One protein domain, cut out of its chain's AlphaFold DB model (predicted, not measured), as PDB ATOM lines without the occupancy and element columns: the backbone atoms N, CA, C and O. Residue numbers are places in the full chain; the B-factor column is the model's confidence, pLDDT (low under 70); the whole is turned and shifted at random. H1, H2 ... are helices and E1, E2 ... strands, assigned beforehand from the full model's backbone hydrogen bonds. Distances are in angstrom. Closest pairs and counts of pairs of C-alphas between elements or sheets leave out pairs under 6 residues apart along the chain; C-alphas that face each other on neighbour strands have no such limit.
ATOM      1  N   PRO A 509     -26.240  41.282  -3.683       84.31
ATOM      2  CA  PRO A 509     -25.178  40.953  -2.741       84.31
ATOM      3  C   PRO A 509     -25.311  41.761  -1.448       84.31
ATOM      4  O   PRO A 509     -25.743  42.918  -1.451       84.31
ATOM      5  N   TYR A 510     -24.950  41.141  -0.327       83.38
ATOM      6  CA  TYR A 510     -24.931  41.792   0.981       83.38
ATOM      7  C   TYR A 510     -23.753  41.287   1.811       83.38
ATOM      8  O   TYR A 510     -23.315  40.151   1.645       83.38
ATOM      9  N   ALA A 511     -23.263  42.121   2.724       84.31
ATOM     10  CA  ALA A 511     -22.221  41.731   3.664       84.31
ATOM     11  C   ALA A 511     -22.833  41.352   5.017       84.31
ATOM     12  O   ALA A 511     -23.830  41.929   5.461       84.31
ATOM     13  N   GLN A 512     -22.241  40.376   5.686       80.12
ATOM     14  CA  GLN A 512     -22.613  39.914   7.012       80.12
ATOM     15  C   GLN A 512     -21.355  39.861   7.874       80.12
ATOM     16  O   GLN A 512     -20.359  39.264   7.488       80.12
ATOM     17  N   LEU A 513     -21.395  40.504   9.037       78.75
ATOM     18  CA  LEU A 513     -20.285  40.480   9.984       78.75
ATOM     19  C   LEU A 513     -20.613  39.460  11.078       78.75
ATOM     20  O   LEU A 513     -21.588  39.629  11.819       78.75
ATOM     21  N   GLY A 514     -19.837  38.374  11.115       54.88
ATOM     22  CA  GLY A 514     -19.987  37.258  12.052       54.88
ATOM     23  C   GLY A 514     -19.239  37.487  13.374       54.88
ATOM     24  O   GLY A 514     -18.273  38.247  13.411       54.88
ATOM     25  N   PRO A 515     -19.672  36.879  14.495       48.09
ATOM     26  CA  PRO A 515     -19.024  37.064  15.789       48.09
ATOM     27  C   PRO A 515     -17.721  36.256  15.891       48.09
ATOM     28  O   PRO A 515     -17.773  35.049  16.085       48.09
ATOM     29  N   ASN A 516     -16.565  36.923  15.878       44.22
ATOM     30  CA  ASN A 516     -15.342  36.372  16.472       44.22
ATOM     31  C   ASN A 516     -15.284  36.844  17.931       44.22
ATOM     32  O   ASN A 516     -15.001  38.014  18.198       44.22
ATOM     33  N   LYS A 517     -15.679  35.979  18.871       41.06
ATOM     34  CA  LYS A 517     -15.563  36.260  20.310       41.06
ATOM     35  C   LYS A 517     -14.110  36.054  20.727       41.06
ATOM     36  O   LYS A 517     -13.506  35.070  20.316       41.06
ATOM     37  N   HIS A 518     -13.564  36.940  21.559       38.16
ATOM     38  CA  HIS A 518     -12.331  36.609  22.271       38.16
ATOM     39  C   HIS A 518     -12.588  35.408  23.198       38.16
ATOM     40  O   HIS A 518     -13.711  35.220  23.670       38.16
ATOM     41  N   ASP A 519     -11.542  34.659  23.557       39.91
ATOM     42  CA  ASP A 519     -11.626  33.549  24.529       39.91
ATOM     43  C   ASP A 519     -12.159  33.969  25.919       39.91
ATOM     44  O   ASP A 519     -12.366  33.135  26.798       39.91
ATOM     45  N   SER A 520     -12.355  35.271  26.172       37.56
ATOM     46  CA  SER A 520     -12.807  35.798  27.457       37.56
ATOM     47  C   SER A 520     -13.593  37.110  27.329       37.56
ATOM     48  O   SER A 520     -13.116  38.080  26.740       37.56
ATOM     49  N   TRP A 521     -14.743  37.164  28.009       36.53
ATOM     50  CA  TRP A 521     -15.618  38.338  28.164       36.53
ATOM     51  C   TRP A 521     -14.907  39.584  28.733       36.53
ATOM     52  O   TRP A 521     -15.248  40.711  28.384       36.53
ATOM     53  N   LEU A 522     -13.880  39.405  29.574       36.91
ATOM     54  CA  LEU A 522     -13.096  40.518  30.135       36.91
ATOM     55  C   LEU A 522     -12.169  41.168  29.098       36.91
ATOM     56  O   LEU A 522     -11.906  42.368  29.174       36.91
ATOM     57  N   LYS A 523     -11.701  40.401  28.106       40.12
ATOM     58  CA  LYS A 523     -10.898  40.926  26.991       40.12
ATOM     59  C   LYS A 523     -11.761  41.725  26.009       40.12
ATOM     60  O   LYS A 523     -11.288  42.744  25.519       40.12
ATOM     61  N   ASP A 524     -13.027  41.339  25.819       42.84
ATOM     62  CA  ASP A 524     -14.017  42.106  25.037       42.84
ATOM     63  C   ASP A 524     -14.329  43.485  25.650       42.84
ATOM     64  O   ASP A 524     -14.667  44.420  24.926       42.84
ATOM     65  N   LEU A 525     -14.221  43.624  26.978       41.19
ATOM     66  CA  LEU A 525     -14.502  44.874  27.693       41.19
ATOM     67  C   LEU A 525     -13.299  45.841  27.716       41.19
ATOM     68  O   LEU A 525     -13.492  47.054  27.775       41.19
ATOM     69  N   LEU A 526     -12.066  45.316  27.708       37.38
ATOM     70  CA  LEU A 526     -10.835  46.087  27.955       37.38
ATOM     71  C   LEU A 526      -9.984  46.353  26.702       37.38
ATOM     72  O   LEU A 526      -9.191  47.294  26.703       37.38
ATOM     73  N   LEU A 527     -10.121  45.555  25.638       36.97
ATOM     74  CA  LEU A 527      -9.352  45.705  24.398       36.97
ATOM     75  C   LEU A 527     -10.236  46.263  23.275       36.97
ATOM     76  O   LEU A 527     -11.409  45.915  23.154       36.97
ATOM     77  N   LYS A 528      -9.671  47.117  22.410       38.66
ATOM     78  CA  LYS A 528     -10.351  47.541  21.174       38.66
ATOM     79  C   LYS A 528     -10.647  46.299  20.320       38.66
ATOM     80  O   LYS A 528      -9.744  45.508  20.058       38.66
ATOM     81  N   ALA A 529     -11.900  46.142  19.887       40.44
ATOM     82  CA  ALA A 529     -12.332  45.001  19.084       40.44
ATOM     83  C   ALA A 529     -11.518  44.893  17.781       40.44
ATOM     84  O   ALA A 529     -11.412  45.872  17.035       40.44
ATOM     85  N   LYS A 530     -10.958  43.707  17.502       48.38
ATOM     86  CA  LYS A 530     -10.323  43.410  16.210       48.38
ATOM     87  C   LYS A 530     -11.363  43.536  15.081       48.38
ATOM     88  O   LYS A 530     -12.526  43.186  15.309       48.38
ATOM     89  N   PRO A 531     -10.980  44.014  13.881       53.72
ATOM     90  CA  PRO A 531     -11.836  43.912  12.702       53.72
ATOM     91  C   PRO A 531     -12.254  42.451  12.512       53.72
ATOM     92  O   PRO A 531     -11.421  41.552  12.627       53.72
ATOM     93  N   LYS A 532     -13.551  42.221  12.316       63.50
ATOM     94  CA  LYS A 532     -14.118  40.873  12.190       63.50
ATOM     95  C   LYS A 532     -14.030  40.397  10.743       63.50
ATOM     96  O   LYS A 532     -13.941  41.226   9.840       63.50
ATOM     97  N   ASP A 533     -14.131  39.088  10.528       68.00
ATOM     98  CA  ASP A 533     -14.288  38.546   9.179       68.00
ATOM     99  C   ASP A 533     -15.578  39.088   8.561       68.00
ATOM    100  O   ASP A 533     -16.672  38.978   9.131       68.00
ATOM    101  N   ILE A 534     -15.441  39.702   7.389       81.50
ATOM    102  CA  ILE A 534     -16.561  40.240   6.629       81.50
ATOM    103  C   ILE A 534     -16.983  39.154   5.646       81.50
ATOM    104  O   ILE A 534     -16.240  38.820   4.727       81.50
ATOM    105  N   HIS A 535     -18.173  38.584   5.827       85.56
ATOM    106  CA  HIS A 535     -18.726  37.580   4.917       85.56
ATOM    107  C   HIS A 535     -19.569  38.267   3.843       85.56
ATOM    108  O   HIS A 535     -20.660  38.767   4.110       85.56
ATOM    109  N   LEU A 536     -19.070  38.301   2.615       87.31
ATOM    110  CA  LEU A 536     -19.811  38.709   1.433       87.31
ATOM    111  C   LEU A 536     -20.669  37.541   0.937       87.31
ATOM    112  O   LEU A 536     -20.157  36.513   0.497       87.31
ATOM    113  N   VAL A 537     -21.988  37.712   0.970       85.81
ATOM    114  CA  VAL A 537     -22.946  36.711   0.499       85.81
ATOM    115  C   VAL A 537     -23.437  37.096  -0.893       85.81
ATOM    116  O   VAL A 537     -24.046  38.155  -1.064       85.81
ATOM    117  N   LEU A 538     -23.216  36.212  -1.869       86.00
ATOM    118  CA  LEU A 538     -23.663  36.328  -3.260       86.00
ATOM    119  C   LEU A 538     -24.890  35.435  -3.482       86.00
ATOM    120  O   LEU A 538     -24.778  34.215  -3.664       86.00
ATOM    121  N   PRO A 539     -26.109  35.991  -3.395       80.12
ATOM    122  CA  PRO A 539     -27.267  35.157  -3.216       80.12
ATOM    123  C   PRO A 539     -27.786  34.617  -4.560       80.12
ATOM    124  O   PRO A 539     -28.450  35.338  -5.285       80.12
ATOM    125  N   GLY A 540     -27.621  33.315  -4.824       74.50
ATOM    126  CA  GLY A 540     -28.179  32.642  -6.011       74.50
ATOM    127  C   GLY A 540     -27.142  32.384  -7.102       74.50
ATOM    128  O   GLY A 540     -27.501  31.898  -8.163       74.50
ATOM    129  N   LEU A 541     -25.879  32.700  -6.812       80.31
ATOM    130  CA  LEU A 541     -24.720  32.342  -7.617       80.31
ATOM    131  C   LEU A 541     -23.965  31.219  -6.906       80.31
ATOM    132  O   LEU A 541     -23.829  31.250  -5.678       80.31
ATOM    133  N   LYS A 542     -23.493  30.247  -7.675       82.88
ATOM    134  CA  LYS A 542     -22.673  29.112  -7.240       82.88
ATOM    135  C   LYS A 542     -21.242  29.313  -7.713       82.88
ATOM    136  O   LYS A 542     -20.997  30.046  -8.665       82.88
ATOM    137  N   LEU A 543     -20.292  28.613  -7.099       79.44
ATOM    138  CA  LEU A 543     -18.897  28.664  -7.547       79.44
ATOM    139  C   LEU A 543     -18.747  28.224  -9.017       79.44
ATOM    140  O   LEU A 543     -18.048  28.878  -9.787       79.44
ATOM    141  N   ASN A 544     -19.483  27.185  -9.427       78.25
ATOM    142  CA  ASN A 544     -19.475  26.665 -10.801       78.25
ATOM    143  C   ASN A 544     -19.962  27.684 -11.842       78.25
ATOM    144  O   ASN A 544     -19.565  27.600 -13.000       78.25
ATOM    145  N   ASP A 545     -20.781  28.663 -11.447       80.19
ATOM    146  CA  ASP A 545     -21.313  29.681 -12.361       80.19
ATOM    147  C   ASP A 545     -20.208  30.630 -12.873       80.19
ATOM    148  O   ASP A 545     -20.354  31.278 -13.915       80.19
ATOM    149  N   PHE A 546     -19.082  30.687 -12.154       80.94
ATOM    150  CA  PHE A 546     -17.900  31.473 -12.499       80.94
ATOM    151  C   PHE A 546     -16.783  30.645 -13.152       80.94
ATOM    152  O   PHE A 546     -15.763  31.210 -13.554       80.94
ATOM    153  N   GLN A 547     -16.950  29.323 -13.268       75.88
ATOM    154  CA  GLN A 547     -15.968  28.451 -13.909       75.88
ATOM    155  C   GLN A 547     -16.224  28.365 -15.422       75.88
ATOM    156  O   GLN A 547     -17.378  28.276 -15.853       75.88
ATOM    157  N   PRO A 548     -15.173  28.403 -16.261       68.19
ATOM    158  CA  PRO A 548     -15.335  28.197 -17.693       68.19
ATOM    159  C   PRO A 548     -15.755  26.740 -17.968       68.19
ATOM    160  O   PRO A 548     -15.123  25.819 -17.447       68.19
ATOM    161  N   PRO A 549     -16.793  26.486 -18.788       68.69
ATOM    162  CA  PRO A 549     -17.065  25.137 -19.271       68.69
ATOM    163  C   PRO A 549     -15.912  24.654 -20.169       68.69
ATOM    164  O   PRO A 549     -15.218  25.467 -20.777       68.69
ATOM    165  N   LEU A 550     -15.749  23.329 -20.306       60.97
ATOM    166  CA  LEU A 550     -14.693  22.668 -21.109       60.97
ATOM    167  C   LEU A 550     -14.524  23.236 -22.538       60.97
ATOM    168  O   LEU A 550     -13.458  23.109 -23.130       60.97
ATOM    169  N   SER A 551     -15.562  23.881 -23.077       47.84
ATOM    170  CA  SER A 551     -15.501  24.721 -24.272       47.84
ATOM    171  C   SER A 551     -16.423  25.934 -24.096       47.84
ATOM    172  O   SER A 551     -17.595  25.882 -24.472       47.84
ATOM    173  N   GLY A 552     -15.925  27.032 -23.522       66.94
ATOM    174  CA  GLY A 552     -16.658  28.300 -23.492       66.94
ATOM    175  C   GLY A 552     -16.174  29.308 -22.451       66.94
ATOM    176  O   GLY A 552     -15.222  29.074 -21.712       66.94
ATOM    177  N   GLN A 553     -16.846  30.458 -22.409       70.94
ATOM    178  CA  GLN A 553     -16.655  31.474 -21.372       70.94
ATOM    179  C   GLN A 553     -17.549  31.155 -20.159       70.94
ATOM    180  O   GLN A 553     -18.607  30.549 -20.344       70.94
ATOM    181  N   PRO A 554     -17.154  31.542 -18.931       78.56
ATOM    182  CA  PRO A 554     -18.009  31.364 -17.758       78.56
ATOM    183  C   PRO A 554     -19.323  32.139 -17.923       78.56
ATOM    184  O   PRO A 554     -19.374  33.135 -18.644       78.56
ATOM    185  N   ALA A 555     -20.390  31.706 -17.252       79.75
ATOM    186  CA  ALA A 555     -21.675  32.407 -17.313       79.75
ATOM    187  C   ALA A 555     -21.616  33.764 -16.584       79.75
ATOM    188  O   ALA A 555     -22.281  34.725 -16.990       79.75
ATOM    189  N   TYR A 556     -20.777  33.847 -15.545       85.69
ATOM    190  CA  TYR A 556     -20.598  35.041 -14.729       85.69
ATOM    191  C   TYR A 556     -19.123  35.369 -14.481       85.69
ATOM    192  O   TYR A 556     -18.261  34.493 -14.444       85.69
ATOM    193  N   ARG A 557     -18.832  36.653 -14.247       87.94
ATOM    194  CA  ARG A 557     -17.551  37.128 -13.699       87.94
ATOM    195  C   ARG A 557     -17.797  37.986 -12.468       87.94
ATOM    196  O   ARG A 557     -18.763  38.748 -12.427       87.94
ATOM    197  N   LEU A 558     -16.916  37.862 -11.480       88.50
ATOM    198  CA  LEU A 558     -16.945  38.663 -10.262       88.50
ATOM    199  C   LEU A 558     -15.879  39.754 -10.347       88.50
ATOM    200  O   LEU A 558     -14.735  39.476 -10.692       88.50
ATOM    201  N   GLY A 559     -16.249  40.979 -10.008       89.81
ATOM    202  CA  GLY A 559     -15.325  42.071  -9.748       89.81
ATOM    203  C   GLY A 559     -15.538  42.629  -8.346       89.81
ATOM    204  O   GLY A 559     -16.678  42.746  -7.894       89.81
ATOM    205  N   ILE A 560     -14.456  42.978  -7.661       89.94
ATOM    206  CA  ILE A 560     -14.476  43.573  -6.324       89.94
ATOM    207  C   ILE A 560     -13.675  44.871  -6.351       89.94
ATOM    208  O   ILE A 560     -12.593  44.936  -6.922       89.94
ATOM    209  N   GLY A 561     -14.221  45.915  -5.743       89.62
ATOM    210  CA  GLY A 561     -13.511  47.163  -5.484       89.62
ATOM    211  C   GLY A 561     -13.804  47.635  -4.070       89.62
ATOM    212  O   GLY A 561     -14.860  47.316  -3.522       89.62
ATOM    213  N   ALA A 562     -12.896  48.387  -3.460       89.69
ATOM    214  CA  ALA A 562     -13.094  48.872  -2.106       89.69
ATOM    215  C   ALA A 562     -12.510  50.270  -1.877       89.69
ATOM    216  O   ALA A 562     -11.375  50.562  -2.253       89.69
ATOM    217  N   HIS A 563     -13.282  51.114  -1.192       88.75
ATOM    218  CA  HIS A 563     -12.789  52.336  -0.566       88.75
ATOM    219  C   HIS A 563     -12.839  52.219   0.953       88.75
ATOM    220  O   HIS A 563     -13.799  51.708   1.538       88.75
ATOM    221  N   ARG A 564     -11.833  52.792   1.601       85.38
ATOM    222  CA  ARG A 564     -11.867  53.149   3.008       85.38
ATOM    223  C   ARG A 564     -12.283  54.602   3.128       85.38
ATOM    224  O   ARG A 564     -11.617  55.494   2.617       85.38
ATOM    225  N   LEU A 565     -13.376  54.826   3.835       83.88
ATOM    226  CA  LEU A 565     -13.890  56.143   4.165       83.88
ATOM    227  C   LEU A 565     -13.519  56.436   5.620       83.88
ATOM    228  O   LEU A 565     -14.023  55.763   6.525       83.88
ATOM    229  N   SER A 566     -12.629  57.397   5.857       78.31
ATOM    230  CA  SER A 566     -12.171  57.780   7.196       78.31
ATOM    231  C   SER A 566     -12.460  59.255   7.488       78.31
ATOM    232  O   SER A 566     -12.301  60.129   6.637       78.31
ATOM    233  N   VAL A 567     -12.909  59.552   8.712       75.38
ATOM    234  CA  VAL A 567     -13.104  60.934   9.187       75.38
ATOM    235  C   VAL A 567     -12.087  61.214  10.298       75.38
ATOM    236  O   VAL A 567     -12.171  60.588  11.360       75.38
ATOM    237  N   PRO A 568     -11.110  62.115  10.091       67.00
ATOM    238  CA  PRO A 568     -10.083  62.401  11.089       67.00
ATOM    239  C   PRO A 568     -10.659  63.166  12.292       67.00
ATOM    240  O   PRO A 568     -11.534  64.017  12.149       67.00
ATOM    241  N   LEU A 569     -10.140  62.884  13.494       55.88
ATOM    242  CA  LEU A 569     -10.646  63.438  14.761       55.88
ATOM    243  C   LEU A 569     -10.333  64.940  14.955       55.88
ATOM    244  O   LEU A 569     -10.958  65.592  15.785       55.88
ATOM    245  N   HIS A 570      -9.366  65.492  14.209       54.62
ATOM    246  CA  HIS A 570      -8.831  66.846  14.399       54.62
ATOM    247  C   HIS A 570      -8.762  67.662  13.098       54.62
ATOM    248  O   HIS A 570      -7.691  68.109  12.693       54.62
ATOM    249  N   SER A 571      -9.895  67.940  12.450       45.53
ATOM    250  CA  SER A 571      -9.949  69.061  11.501       45.53
ATOM    251  C   SER A 571     -10.610  70.263  12.171       45.53
ATOM    252  O   SER A 571     -11.820  70.265  12.384       45.53
ATOM    253  N   ARG A 572      -9.845  71.316  12.492       46.69
ATOM    254  CA  ARG A 572     -10.426  72.657  12.682       46.69
ATOM    255  C   ARG A 572     -11.013  73.086  11.330       46.69
ATOM    256  O   ARG A 572     -10.297  73.610  10.488       46.69
ATOM    257  N   GLY A 573     -12.289  72.774  11.100       54.50
ATOM    258  CA  GLY A 573     -13.001  72.972   9.834       54.50
ATOM    259  C   GLY A 573     -14.141  71.963   9.651       54.50
ATOM    260  O   GLY A 573     -14.325  71.078  10.486       54.50
ATOM    261  N   VAL A 574     -14.915  72.093   8.566       49.25
ATOM    262  CA  VAL A 574     -15.953  71.111   8.196       49.25
ATOM    263  C   VAL A 574     -15.284  69.738   8.013       49.25
ATOM    264  O   VAL A 574     -14.328  69.667   7.236       49.25
ATOM    265  N   PRO A 575     -15.740  68.668   8.696       55.97
ATOM    266  CA  PRO A 575     -15.147  67.341   8.568       55.97
ATOM    267  C   PRO A 575     -15.170  66.903   7.103       55.97
ATOM    268  O   PRO A 575     -16.241  66.784   6.508       55.97
ATOM    269  N   ARG A 576     -13.994  66.700   6.503       61.16
ATOM    270  CA  ARG A 576     -13.877  66.132   5.157       61.16
ATOM    271  C   ARG A 576     -13.623  64.640   5.285       61.16
ATOM    272  O   ARG A 576     -12.665  64.225   5.932       61.16
ATOM    273  N   GLU A 577     -14.506  63.855   4.684       70.19
ATOM    274  CA  GLU A 577     -14.331  62.417   4.518       70.19
ATOM    275  C   GLU A 577     -13.119  62.167   3.613       70.19
ATOM    276  O   GLU A 577     -13.063  62.663   2.485       70.19
ATOM    277  N   ARG A 578     -12.125  61.438   4.124       77.12
ATOM    278  CA  ARG A 578     -10.983  60.959   3.349       77.12
ATOM    279  C   ARG A 578     -11.350  59.612   2.738       77.12
ATOM    280  O   ARG A 578     -11.868  58.744   3.439       77.12
ATOM    281  N   LYS A 579     -11.086  59.457   1.441       82.25
ATOM    282  CA  LYS A 579     -11.296  58.212   0.701       82.25
ATOM    283  C   LYS A 579      -9.945  57.640   0.295       82.25
ATOM    284  O   LYS A 579      -9.230  58.288  -0.461       82.25
ATOM    285  N   ASP A 580      -9.623  56.449   0.779       84.38
ATOM    286  CA  ASP A 580      -8.433  55.706   0.371       84.38
ATOM    287  C   ASP A 580      -8.870  54.466  -0.426       84.38
ATOM    288  O   ASP A 580      -9.804  53.761  -0.034       84.38
ATOM    289  N   VAL A 581      -8.228  54.208  -1.564       87.31
ATOM    290  CA  VAL A 581      -8.487  53.012  -2.378       87.31
ATOM    291  C   VAL A 581      -7.793  51.824  -1.727       87.31
ATOM    292  O   VAL A 581      -6.595  51.885  -1.489       87.31
ATOM    293  N   ILE A 582      -8.555  50.766  -1.445       87.38
ATOM    294  CA  ILE A 582      -8.059  49.527  -0.820       87.38
ATOM    295  C   ILE A 582      -8.537  48.277  -1.580       87.38
ATOM    296  O   ILE A 582      -8.823  47.230  -0.991       87.38
ATOM    297  N   SER A 583      -8.750  48.415  -2.894       86.44
ATOM    298  CA  SER A 583      -9.288  47.344  -3.739       86.44
ATOM    299  C   SER A 583      -8.361  46.131  -3.787       86.44
ATOM    300  O   SER A 583      -8.856  45.010  -3.676       86.44
ATOM    301  N   ASP A 584      -7.048  46.341  -3.918       85.44
ATOM    302  CA  ASP A 584      -6.061  45.264  -4.047       85.44
ATOM    303  C   ASP A 584      -5.959  44.441  -2.759       85.44
ATOM    304  O   ASP A 584      -6.012  43.212  -2.791       85.44
ATOM    305  N   GLU A 585      -5.886  45.096  -1.598       85.88
ATOM    306  CA  GLU A 585      -5.792  44.420  -0.304       85.88
ATOM    307  C   GLU A 585      -7.055  43.619   0.003       85.88
ATOM    308  O   GLU A 585      -6.981  42.495   0.504       85.88
ATOM    309  N   VAL A 586      -8.226  44.173  -0.325       86.12
ATOM    310  CA  VAL A 586      -9.498  43.464  -0.157       86.12
ATOM    311  C   VAL A 586      -9.583  42.278  -1.114       86.12
ATOM    312  O   VAL A 586      -9.933  41.188  -0.661       86.12
ATOM    313  N   ALA A 587      -9.232  42.449  -2.392       85.69
ATOM    314  CA  ALA A 587      -9.266  41.378  -3.388       85.69
ATOM    315  C   ALA A 587      -8.319  40.220  -3.029       85.69
ATOM    316  O   ALA A 587      -8.732  39.064  -3.075       85.69
ATOM    317  N   ASN A 588      -7.101  40.527  -2.574       84.19
ATOM    318  CA  ASN A 588      -6.112  39.531  -2.147       84.19
ATOM    319  C   ASN A 588      -6.507  38.792  -0.857       84.19
ATOM    320  O   ASN A 588      -5.992  37.712  -0.581       84.19
ATOM    321  N   SER A 589      -7.415  39.357  -0.056       84.62
ATOM    322  CA  SER A 589      -7.899  38.733   1.182       84.62
ATOM    323  C   SER A 589      -9.105  37.804   0.998       84.62
ATOM    324  O   SER A 589      -9.573  37.219   1.977       84.62
ATOM    325  N   LEU A 590      -9.644  37.700  -0.222       86.75
ATOM    326  CA  LEU A 590     -10.840  36.910  -0.497       86.75
ATOM    327  C   LEU A 590     -10.566  35.416  -0.317       86.75
ATOM    328  O   LEU A 590      -9.640  34.861  -0.899       86.75
ATOM    329  N   ARG A 591     -11.428  34.749   0.449       83.88
ATOM    330  CA  ARG A 591     -11.428  33.289   0.610       83.88
ATOM    331  C   ARG A 591     -12.848  32.742   0.554       83.88
ATOM    332  O   ARG A 591     -13.811  33.444   0.868       83.88
ATOM    333  N   ILE A 592     -12.997  31.484   0.163       84.38
ATOM    334  CA  ILE A 592     -14.284  30.793   0.059       84.38
ATOM    335  C   ILE A 592     -14.666  30.228   1.432       84.38
ATOM    336  O   ILE A 592     -13.919  29.449   2.016       84.38
ATOM    337  N   VAL A 593     -15.846  30.592   1.944       75.75
ATOM    338  CA  VAL A 593     -16.388  30.069   3.218       75.75
ATOM    339  C   VAL A 593     -17.460  29.010   2.984       75.75
ATOM    340  O   VAL A 593     -17.537  28.030   3.719       75.75
ATOM    341  N   GLN A 594     -18.317  29.220   1.982       75.69
ATOM    342  CA  GLN A 594     -19.412  28.308   1.657       75.69
ATOM    343  C   GLN A 594     -19.630  28.285   0.140       75.69
ATOM    344  O   GLN A 594     -19.800  29.338  -0.482       75.69
ATOM    345  N   ALA A 595     -19.666  27.079  -0.426       68.88
ATOM    346  CA  ALA A 595     -19.921  26.810  -1.846       68.88
ATOM    347  C   ALA A 595     -21.133  25.871  -2.050       68.88
ATOM    348  O   ALA A 595     -21.202  25.124  -3.022       68.88
ATOM    349  N   GLU A 596     -22.079  25.896  -1.107       61.03
ATOM    350  CA  GLU A 596     -23.329  25.124  -1.122       61.03
ATOM    351  C   GLU A 596     -24.230  25.448  -2.336       61.03
ATOM    352  O   GLU A 596     -24.084  26.506  -2.957       61.03
ATOM    353  N   PRO A 597     -25.220  24.590  -2.669       59.56
ATOM    354  CA  PRO A 597     -25.902  24.621  -3.963       59.56
ATOM    355  C   PRO A 597     -26.664  25.912  -4.309       59.56
ATOM    356  O   PRO A 597     -26.985  26.066  -5.480       59.56
ATOM    357  N   ASP A 598     -26.930  26.844  -3.383       65.88
ATOM    358  CA  ASP A 598     -27.803  28.014  -3.635       65.88
ATOM    359  C   ASP A 598     -27.198  29.386  -3.261       65.88
ATOM    360  O   ASP A 598     -27.873  30.433  -3.339       65.88
ATOM    361  N   ARG A 599     -25.949  29.427  -2.782       76.50
ATOM    362  CA  ARG A 599     -25.245  30.675  -2.442       76.50
ATOM    363  C   ARG A 599     -23.733  30.478  -2.376       76.50
ATOM    364  O   ARG A 599     -23.262  29.528  -1.766       76.50
ATOM    365  N   LEU A 600     -23.005  31.457  -2.897       83.38
ATOM    366  CA  LEU A 600     -21.570  31.604  -2.703       83.38
ATOM    367  C   LEU A 600     -21.330  32.603  -1.564       83.38
ATOM    368  O   LEU A 600     -21.860  33.719  -1.589       83.38
ATOM    369  N   VAL A 601     -20.562  32.195  -0.555       84.62
ATOM    370  CA  VAL A 601     -20.139  33.063   0.551       84.62
ATOM    371  C   VAL A 601     -18.625  33.188   0.521       84.62
ATOM    372  O   VAL A 601     -17.909  32.194   0.647       84.62
ATOM    373  N   LEU A 602     -18.155  34.421   0.370       86.81
ATOM    374  CA  LEU A 602     -16.744  34.782   0.424       86.81
ATOM    375  C   LEU A 602     -16.477  35.485   1.754       86.81
ATOM    376  O   LEU A 602     -17.294  36.297   2.180       86.81
ATOM    377  N   CYS A 603     -15.355  35.222   2.412       86.06
ATOM    378  CA  CYS A 603     -14.864  36.104   3.467       86.06
ATOM    379  C   CYS A 603     -13.758  36.997   2.930       86.06
ATOM    380  O   CYS A 603     -12.963  36.576   2.095       86.06
ATOM    381  N   LEU A 604     -13.710  38.217   3.445       86.56
ATOM    382  CA  LEU A 604     -12.617  39.152   3.243       86.56
ATOM    383  C   LEU A 604     -12.160  39.684   4.598       86.56
ATOM    384  O   LEU A 604     -12.960  39.829   5.533       86.56
ATOM    385  N   LEU A 605     -10.870  39.981   4.684       80.69
ATOM    386  CA  LEU A 605     -10.283  40.631   5.843       80.69
ATOM    387  C   LEU A 605     -10.323  42.135   5.622       80.69
ATOM    388  O   LEU A 605     -10.067  42.629   4.527       80.69
ATOM    389  N   TYR A 606     -10.641  42.879   6.677       81.81
ATOM    390  CA  TYR A 606     -10.513  44.325   6.620       81.81
ATOM    391  C   TYR A 606      -9.028  44.709   6.737       81.81
ATOM    392  O   TYR A 606      -8.445  44.476   7.805       81.81
ATOM    393  N   PRO A 607      -8.405  45.300   5.698       74.94
ATOM    394  CA  PRO A 607      -7.013  45.719   5.776       74.94
ATOM    395  C   PRO A 607      -6.914  46.855   6.794       74.94
ATOM    396  O   PRO A 607      -7.429  47.946   6.580       74.94
ATOM    397  N   SER A 608      -6.300  46.600   7.946       66.94
ATOM    398  CA  SER A 608      -6.025  47.658   8.928       66.94
ATOM    399  C   SER A 608      -4.824  48.462   8.444       66.94
ATOM    400  O   SER A 608      -3.899  47.865   7.912       66.94
ATOM    401  N   ASP A 609      -4.841  49.789   8.595       64.75
ATOM    402  CA  ASP A 609      -3.667  50.622   8.291       64.75
ATOM    403  C   ASP A 609      -2.809  50.721   9.566       64.75
ATOM    404  O   ASP A 609      -3.256  51.353  10.532       64.75
ATOM    405  N   PRO A 610      -1.654  50.033   9.640       56.56
ATOM    406  CA  PRO A 610      -0.791  50.062  10.815       56.56
ATOM    407  C   PRO A 610      -0.015  51.381  10.951       56.56
ATOM    408  O   PRO A 610       0.410  51.697  12.062       56.56
ATOM    409  N   ASP A 611       0.119  52.156   9.868       51.34
ATOM    410  CA  ASP A 611       0.909  53.393   9.800       51.34
ATOM    411  C   ASP A 611       0.050  54.655  10.006       51.34
ATOM    412  O   ASP A 611       0.538  55.787   9.934       51.34
ATOM    413  N   ALA A 612      -1.244  54.484  10.298       58.50
ATOM    414  CA  ALA A 612      -2.153  55.586  10.572       58.50
ATOM    415  C   ALA A 612      -1.743  56.341  11.852       58.50
ATOM    416  O   ALA A 612      -1.969  55.887  12.975       58.50
ATOM    417  N   GLU A 613      -1.208  57.551  11.673       49.78
ATOM    418  CA  GLU A 613      -0.705  58.442  12.732       49.78
ATOM    419  C   GLU A 613      -1.770  58.791  13.801       49.78
ATOM    420  O   GLU A 613      -1.444  59.121  14.941       49.78
ATOM    421  N   PHE A 614      -3.064  58.654  13.469       57.06
ATOM    422  CA  PHE A 614      -4.191  58.865  14.383       57.06
ATOM    423  C   PHE A 614      -5.327  57.862  14.160       57.06
ATOM    424  O   PHE A 614      -5.688  57.543  13.029       57.06
ATOM    425  N   THR A 615      -6.004  57.454  15.239       57.31
ATOM    426  CA  THR A 615      -7.263  56.702  15.120       57.31
ATOM    427  C   THR A 615      -8.398  57.609  14.621       57.31
ATOM    428  O   THR A 615      -8.698  58.600  15.297       57.31
ATOM    429  N   PRO A 616      -9.064  57.284  13.493       62.66
ATOM    430  CA  PRO A 616     -10.155  58.094  12.952       62.66
ATOM    431  C   PRO A 616     -11.396  58.071  13.860       62.66
ATOM    432  O   PRO A 616     -11.628  57.108  14.594       62.66
ATOM    433  N   ALA A 617     -12.214  59.129  13.791       62.06
ATOM    434  CA  ALA A 617     -13.484  59.245  14.520       62.06
ATOM    435  C   ALA A 617     -14.526  58.238  14.019       62.06
ATOM    436  O   ALA A 617     -15.290  57.668  14.798       62.06
ATOM    437  N   SER A 618     -14.530  57.999  12.709       70.00
ATOM    438  CA  SER A 618     -15.321  56.962  12.058       70.00
ATOM    439  C   SER A 618     -14.553  56.384  10.880       70.00
ATOM    440  O   SER A 618     -13.881  57.118  10.154       70.00
ATOM    441  N   GLU A 619     -14.687  55.077  10.690       75.50
ATOM    442  CA  GLU A 619     -14.083  54.327   9.594       75.50
ATOM    443  C   GLU A 619     -15.153  53.407   8.998       75.50
ATOM    444  O   GLU A 619     -15.849  52.680   9.719       75.50
ATOM    445  N   THR A 620     -15.324  53.486   7.685       82.81
ATOM    446  CA  THR A 620     -16.342  52.758   6.925       82.81
ATOM    447  C   THR A 620     -15.703  52.142   5.690       82.81
ATOM    448  O   THR A 620     -14.930  52.791   4.995       82.81
ATOM    449  N   LEU A 621     -16.026  50.882   5.422       85.25
ATOM    450  CA  LEU A 621     -15.674  50.177   4.201       85.25
ATOM    451  C   LEU A 621     -16.810  50.359   3.191       85.25
ATOM    452  O   LEU A 621     -17.963  50.026   3.473       85.25
ATOM    453  N   GLU A 622     -16.479  50.865   2.014       88.00
ATOM    454  CA  GLU A 622     -17.359  50.907   0.853       88.00
ATOM    455  C   GLU A 622     -16.900  49.833  -0.135       88.00
ATOM    456  O   GLU A 622     -15.910  50.004  -0.838       88.00
ATOM    457  N   LEU A 623     -17.608  48.707  -0.157       87.94
ATOM    458  CA  LEU A 623     -17.298  47.538  -0.972       87.94
ATOM    459  C   LEU A 623     -18.163  47.537  -2.235       87.94
ATOM    460  O   LEU A 623     -19.376  47.345  -2.151       87.94
ATOM    461  N   ALA A 624     -17.566  47.714  -3.408       89.06
ATOM    462  CA  ALA A 624     -18.232  47.482  -4.680       89.06
ATOM    463  C   ALA A 624     -18.102  46.022  -5.109       89.06
ATOM    464  O   ALA A 624     -17.020  45.446  -5.133       89.06
ATOM    465  N   VAL A 625     -19.230  45.453  -5.502       88.62
ATOM    466  CA  VAL A 625     -19.377  44.101  -6.019       88.62
ATOM    467  C   VAL A 625     -19.962  44.219  -7.416       88.62
ATOM    468  O   VAL A 625     -21.097  44.665  -7.588       88.62
ATOM    469  N   CYS A 626     -19.177  43.850  -8.414       88.75
ATOM    470  CA  CYS A 626     -19.580  43.799  -9.808       88.75
ATOM    471  C   CYS A 626     -19.838  42.347 -10.197       88.75
ATOM    472  O   CYS A 626     -18.952  41.507 -10.089       88.75
ATOM    473  N   ILE A 627     -21.046  42.047 -10.659       87.06
ATOM    474  CA  ILE A 627     -21.359  40.757 -11.271       87.06
ATOM    475  C   ILE A 627     -21.580  41.019 -12.754       87.06
ATOM    476  O   ILE A 627     -22.504  41.746 -13.129       87.06
ATOM    477  N   GLN A 628     -20.719  40.459 -13.595       86.25
ATOM    478  CA  GLN A 628     -20.884  40.519 -15.042       86.25
ATOM    479  C   GLN A 628     -21.572  39.249 -15.515       86.25
ATOM    480  O   GLN A 628     -21.140  38.159 -15.156       86.25
ATOM    481  N   THR A 629     -22.604  39.393 -16.339       85.25
ATOM    482  CA  THR A 629     -23.315  38.267 -16.955       85.25
ATOM    483  C   THR A 629     -23.107  38.312 -18.459       85.25
ATOM    484  O   THR A 629     -23.194  39.388 -19.060       85.25
ATOM    485  N   LEU A 630     -22.849  37.161 -19.073       80.44
ATOM    486  CA  LEU A 630     -22.754  37.058 -20.524       80.44
ATOM    487  C   LEU A 630     -24.165  37.078 -21.132       80.44
ATOM    488  O   LEU A 630     -25.008  36.250 -20.789       80.44
ATOM    489  N   ASN A 631     -24.456  38.046 -22.001       77.81
ATOM    490  CA  ASN A 631     -25.752  38.121 -22.676       77.81
ATOM    491  C   ASN A 631     -25.814  37.201 -23.912       77.81
ATOM    492  O   ASN A 631     -24.802  36.662 -24.358       77.81
ATOM    493  N   ALA A 632     -27.007  37.056 -24.501       74.06
ATOM    494  CA  ALA A 632     -27.230  36.222 -25.690       74.06
ATOM    495  C   ALA A 632     -26.399  36.639 -26.923       74.06
ATOM    496  O   ALA A 632     -26.211  35.839 -27.833       74.06
ATOM    497  N   ASN A 633     -25.870  37.867 -26.931       74.75
ATOM    498  CA  ASN A 633     -25.036  38.410 -28.002       74.75
ATOM    499  C   ASN A 633     -23.529  38.243 -27.713       74.75
ATOM    500  O   ASN A 633     -22.706  38.792 -28.440       74.75
ATOM    501  N   GLY A 634     -23.153  37.540 -26.636       72.31
ATOM    502  CA  GLY A 634     -21.759  37.328 -26.240       72.31
ATOM    503  C   GLY A 634     -21.076  38.549 -25.609       72.31
ATOM    504  O   GLY A 634     -19.855  38.557 -25.470       72.31
ATOM    505  N   ALA A 635     -21.832  39.580 -25.221       82.38
ATOM    506  CA  ALA A 635     -21.315  40.765 -24.545       82.38
ATOM    507  C   ALA A 635     -21.540  40.699 -23.025       82.38
ATOM    508  O   ALA A 635     -22.565  40.215 -22.541       82.38
ATOM    509  N   TRP A 636     -20.579  41.230 -22.268       80.50
ATOM    510  CA  TRP A 636     -20.630  41.282 -20.809       80.50
ATOM    511  C   TRP A 636     -21.483  42.450 -20.320       80.50
ATOM    512  O   TRP A 636     -21.184  43.611 -20.596       80.50
ATOM    513  N   VAL A 637     -22.521  42.150 -19.541       81.69
ATOM    514  CA  VAL A 637     -23.365  43.156 -18.882       81.69
ATOM    515  C   VAL A 637     -22.978  43.232 -17.411       81.69
ATOM    516  O   VAL A 637     -23.173  42.273 -16.664       81.69
ATOM    517  N   SER A 638     -22.421  44.370 -16.996       81.62
ATOM    518  CA  SER A 638     -21.924  44.584 -15.632       81.62
ATOM    519  C   SER A 638     -23.015  45.118 -14.707       81.62
ATOM    520  O   SER A 638     -23.644  46.130 -15.006       81.62
ATOM    521  N   HIS A 639     -23.191  44.481 -13.551       81.06
ATOM    522  CA  HIS A 639     -24.088  44.935 -12.491       81.06
ATOM    523  C   HIS A 639     -23.279  45.261 -11.241       81.06
ATOM    524  O   HIS A 639     -22.844  44.363 -10.521       81.06
ATOM    525  N   ILE A 640     -23.083  46.554 -10.983       83.94
ATOM    526  CA  ILE A 640     -22.286  47.042  -9.857       83.94
ATOM    527  C   ILE A 640     -23.211  47.370  -8.685       83.94
ATOM    528  O   ILE A 640     -24.191  48.107  -8.814       83.94
ATOM    529  N   ARG A 641     -22.887  46.832  -7.513       83.12
ATOM    530  CA  ARG A 641     -23.574  47.077  -6.246       83.12
ATOM    531  C   ARG A 641     -22.559  47.513  -5.216       83.12
ATOM    532  O   ARG A 641     -21.532  46.873  -5.069       83.12
ATOM    533  N   VAL A 642     -22.851  48.579  -4.486       84.25
ATOM    534  CA  VAL A 642     -21.960  49.072  -3.434       84.25
ATOM    535  C   VAL A 642     -22.573  48.753  -2.082       84.25
ATOM    536  O   VAL A 642     -23.761  48.975  -1.884       84.25
ATOM    537  N   ILE A 643     -21.783  48.219  -1.162       85.06
ATOM    538  CA  ILE A 643     -22.165  47.888   0.206       85.06
ATOM    539  C   ILE A 643     -21.325  48.768   1.123       85.06
ATOM    540  O   ILE A 643     -20.103  48.649   1.153       85.06
ATOM    541  N   ARG A 644     -21.975  49.643   1.891       84.81
ATOM    542  CA  ARG A 644     -21.310  50.409   2.949       84.81
ATOM    543  C   ARG A 644     -21.461  49.691   4.280       84.81
ATOM    544  O   ARG A 644     -22.577  49.414   4.722       84.81
ATOM    545  N   LEU A 645     -20.344  49.391   4.927       81.25
ATOM    546  CA  LEU A 645     -20.317  48.705   6.214       81.25
ATOM    547  C   LEU A 645     -19.248  49.292   7.131       81.25
ATOM    548  O   LEU A 645     -18.218  49.780   6.681       81.25
ATOM    549  N   ASN A 646     -19.485  49.245   8.438       79.75
ATOM    550  CA  ASN A 646     -18.445  49.547   9.418       79.75
ATOM    551  C   ASN A 646     -17.737  48.224   9.763       79.75
ATOM    552  O   ASN A 646     -18.412  47.322  10.267       79.75
ATOM    553  N   PRO A 647     -16.419  48.093   9.527       73.12
ATOM    554  CA  PRO A 647     -15.687  46.834   9.704       73.12
ATOM    555  C   PRO A 647     -15.630  46.349  11.165       73.12
ATOM    556  O   PRO A 647     -15.266  45.205  11.430       73.12
ATOM    557  N   ARG A 648     -15.997  47.207  12.127       69.00
ATOM    558  CA  ARG A 648     -16.049  46.899  13.565       69.00
ATOM    559  C   ARG A 648     -17.471  46.651  14.085       69.00
ATOM    560  O   ARG A 648     -17.641  46.375  15.269       69.00
ATOM    561  N   ALA A 649     -18.494  46.789  13.242       66.44
ATOM    562  CA  ALA A 649     -19.888  46.580  13.627       66.44
ATOM    563  C   ALA A 649     -20.312  45.104  13.493       66.44
ATOM    564  O   ALA A 649     -19.578  44.264  12.985       66.44
ATOM    565  N   GLU A 650     -21.519  44.776  13.954       67.56
ATOM    566  CA  GLU A 650     -22.117  43.443  13.805       67.56
ATOM    567  C   GLU A 650     -23.421  43.524  13.009       67.56
ATOM    568  O   GLU A 650     -24.141  44.526  13.076       67.56
ATOM    569  N   GLY A 651     -23.750  42.450  12.287       68.19
ATOM    570  CA  GLY A 651     -25.035  42.297  11.605       68.19
ATOM    571  C   GLY A 651     -24.945  42.267  10.078       68.19
ATOM    572  O   GLY A 651     -23.903  41.961   9.503       68.19
ATOM    573  N   ARG A 652     -26.085  42.524   9.424       75.12
ATOM    574  CA  ARG A 652     -26.270  42.425   7.968       75.12
ATOM    575  C   ARG A 652     -26.290  43.809   7.317       75.12
ATOM    576  O   ARG A 652     -27.072  44.667   7.723       75.12
ATOM    577  N   PHE A 653     -25.504  43.978   6.260       77.12
ATOM    578  CA  PHE A 653     -25.322  45.215   5.503       77.12
ATOM    579  C   PHE A 653     -25.779  45.011   4.049       77.12
ATOM    580  O   PHE A 653     -25.112  44.298   3.296       77.12
ATOM    581  N   PRO A 654     -26.937  45.565   3.646       77.44
ATOM    582  CA  PRO A 654     -27.433  45.445   2.277       77.44
ATOM    583  C   PRO A 654     -26.666  46.359   1.310       77.44
ATOM    584  O   PRO A 654     -26.049  47.338   1.727       77.44
ATOM    585  N   ALA A 655     -26.763  46.077   0.009       76.69
ATOM    586  CA  ALA A 655     -26.300  47.000  -1.023       76.69
ATOM    587  C   ALA A 655     -27.050  48.347  -0.952       76.69
ATOM    588  O   ALA A 655     -28.281  48.394  -0.868       76.69
ATOM    589  N   SER A 656     -26.295  49.440  -1.003       68.25
ATOM    590  CA  SER A 656     -26.763  50.823  -1.050       68.25
ATOM    591  C   SER A 656     -27.498  51.125  -2.362       68.25
ATOM    592  O   SER A 656     -27.262  50.507  -3.404       68.25
ATOM    593  N   SER A 657     -28.417  52.096  -2.328       59.50
ATOM    594  CA  SER A 657     -29.133  52.551  -3.525       59.50
ATOM    595  C   SER A 657     -28.190  53.244  -4.511       59.50
ATOM    596  O   SER A 657     -27.368  54.062  -4.095       59.50
ATOM    597  N   SER A 658     -28.363  52.987  -5.812       53.34
ATOM    598  CA  SER A 658     -27.522  53.533  -6.894       53.34
ATOM    599  C   SER A 658     -27.394  55.063  -6.873       53.34
ATOM    600  O   SER A 658     -26.342  55.588  -7.202       53.34
ATOM    601  N   GLN A 659     -28.425  55.773  -6.404       47.09
ATOM    602  CA  GLN A 659     -28.457  57.241  -6.303       47.09
ATOM    603  C   GLN A 659     -27.517  57.839  -5.235       47.09
ATOM    604  O   GLN A 659     -27.337  59.050  -5.200       47.09
ATOM    605  N   SER A 660     -26.935  57.022  -4.349       49.44
ATOM    606  CA  SER A 660     -26.072  57.486  -3.243       49.44
ATOM    607  C   SER A 660     -24.566  57.423  -3.544       49.44
ATOM    608  O   SER A 660     -23.752  57.778  -2.691       49.44
ATOM    609  N   ILE A 661     -24.192  56.958  -4.741       55.38
ATOM    610  CA  ILE A 661     -22.808  56.660  -5.116       55.38
ATOM    611  C   ILE A 661     -22.344  57.704  -6.128       55.38
ATOM    612  O   ILE A 661     -22.839  57.753  -7.248       55.38
ATOM    613  N   THR A 662     -21.412  58.558  -5.715       56.25
ATOM    614  CA  THR A 662     -20.860  59.624  -6.568       56.25
ATOM    615  C   THR A 662     -19.684  59.130  -7.414       56.25
ATOM    616  O   THR A 662     -19.439  59.665  -8.486       56.25
ATOM    617  N   GLU A 663     -18.972  58.101  -6.939       68.31
ATOM    618  CA  GLU A 663     -17.777  57.534  -7.570       68.31
ATOM    619  C   GLU A 663     -17.625  56.069  -7.131       68.31
ATOM    620  O   GLU A 663     -17.769  55.766  -5.945       68.31
ATOM    621  N   HIS A 664     -17.392  55.155  -8.076       72.81
ATOM    622  CA  HIS A 664     -17.196  53.733  -7.782       72.81
ATOM    623  C   HIS A 664     -15.713  53.442  -7.516       72.81
ATOM    624  O   HIS A 664     -14.872  53.975  -8.239       72.81
ATOM    625  N   PRO A 665     -15.373  52.576  -6.542       78.06
ATOM    626  CA  PRO A 665     -13.997  52.129  -6.375       78.06
ATOM    627  C   PRO A 665     -13.511  51.367  -7.611       78.06
ATOM    628  O   PRO A 665     -14.327  50.731  -8.293       78.06
ATOM    629  N   PRO A 666     -12.197  51.399  -7.898       82.44
ATOM    630  CA  PRO A 666     -11.632  50.666  -9.018       82.44
ATOM    631  C   PRO A 666     -11.919  49.178  -8.830       82.44
ATOM    632  O   PRO A 666     -11.588  48.590  -7.797       82.44
ATOM    633  N   LEU A 667     -12.606  48.604  -9.815       86.88
ATOM    634  CA  LEU A 667     -13.041  47.215  -9.803       86.88
ATOM    635  C   LEU A 667     -11.918  46.324 -10.323       86.88
ATOM    636  O   LEU A 667     -11.470  46.483 -11.458       86.88
ATOM    637  N   LEU A 668     -11.529  45.350  -9.513       87.00
ATOM    638  CA  LEU A 668     -10.584  44.303  -9.867       87.00
ATOM    639  C   LEU A 668     -11.354  43.028 -10.183       87.00
ATOM    640  O   LEU A 668     -12.265  42.653  -9.444       87.00
ATOM    641  N   LEU A 669     -11.010  42.372 -11.289       86.62
ATOM    642  CA  LEU A 669     -11.608  41.091 -11.641       86.62
ATOM    643  C   LEU A 669     -11.082  40.013 -10.690       86.62
ATOM    644  O   LEU A 669      -9.878  39.899 -10.488       86.62
ATOM    645  N   VAL A 670     -11.983  39.219 -10.122       84.44
ATOM    646  CA  VAL A 670     -11.639  38.143  -9.195       84.44
ATOM    647  C   VAL A 670     -11.691  36.815  -9.931       84.44
ATOM    648  O   VAL A 670     -12.747  36.383 -10.406       84.44
ATOM    649  N   GLU A 671     -10.554  36.131  -9.976       82.25
ATOM    650  CA  GLU A 671     -10.454  34.759 -10.462       82.25
ATOM    651  C   GLU A 671     -10.951  33.796  -9.381       82.25
ATOM    652  O   GLU A 671     -10.191  33.193  -8.636       82.25
TER     653      GLU A 671
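This is residues 509 to 671 of the 684 residues of an uncharacterized protein of Pseudomonas lini (UniProt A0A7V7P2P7). Two strongly twisted antiparallel sheets are partly face to face as a loose sandwich, their strands crossed; the ribbon of long strands E3, E7 and E8 runs on past the smaller strands of the other sheet. H2 and H3 are short helices on one face of the sheet with the long strands, and residues 519 to 526, most of them H1, stick out. The printed part has 163 residues, with three named helices and ten named strands in the order E1 H1 E2 H2 E3 E4 H3 E5 E6 E7 E8 E9 E10. One sheet has the order E5 E6 E2 E1 E9; the other is branched at E3, with the pairs E3 and E4, E3 and E7, E3 and E10, E7 and E8. The class is mostly strand, and the whole is compact, with a radius of gyration of the C-alphas of 17.7 A and spans of 57 by 41 by 26 A.

Find C-alpha 510 at (-24.931, 41.792, 0.981); there E1 begins, residues 510 to 513. H1 follows at residues 521 to 526, then E2 at 534 to 539, 15.4 A long, and H2 at 543 to 546. E3, residues 556 to 567, runs 36.0 A from C-alpha 556 at (-20.598, 35.041, -14.729). Next come E4 at 578 to 581, H3 at 583 to 588, E5 at 591 to 594 and E6 at 599 to 604, 16.2 A long. E7, residues 618 to 630, is the longest strand at 38.9 A, and E8, residues 636 to 645, measures 28.0 A. Look last for E9 at 651 to 654 and E10 at 668 to 670, which ends at C-alpha 670, (-11.639, 38.143, -9.195).

Begin with the sheet that holds E1, an inner strand. E1 has E2 as an antiparallel neighbour, with N 512 and O 535 2.8 A apart, and E9, an edge strand, with N 511 and O 653 at 2.9 A. Beyond E2 you find E6, with N 536 and O 602 at 2.7 A, and then E5, which forms a hairpin with E6, with N 591 and O 603 at 2.9 A. This sheet and the branched one make a sandwich, two sheets face to face: their facing parts are 10.2 A centre to centre, with strands at 40 degrees. The closest C-alphas of E8 and E9 are those of Leu 645 and Phe 653, 6.1 A apart. In the branched sheet E7 is on one side of E3, with N 559 and O 626 at 2.8 A. On the other side are E4, with N 564 and O 580 at 2.8 A, and E10, with N 560 and O 668 at 2.8 A. E7 and E8 form a hairpin, with N 625 and O 641 at 2.7 A. H3 is on this sheet at a height of 4.8 A, over none of its strands, but only just, with 2 of its C-alphas falling on E10; its closest C-alpha pair with E3 is Ser 583 and Ala 562, 4.4 A. H2 is on the same face, at a height of 6.6 A. H1 is on neither sheet. In H1 and H3 every O i to N i+4 pair is within hydrogen-bond range; H2 is too short for one.

The C-alphas farthest apart, those of Ser 551 and Arg 572, are 60.7 A apart. The printed part has no cut. The links E6 to E7 and E9 to E10 are long, 13 residues each. The mean pLDDT of the printed part is 72.0; 60 residues are under 70, among them 514 to 533, 568 to 576 and 608 to 617, and H1 has a mean of 39.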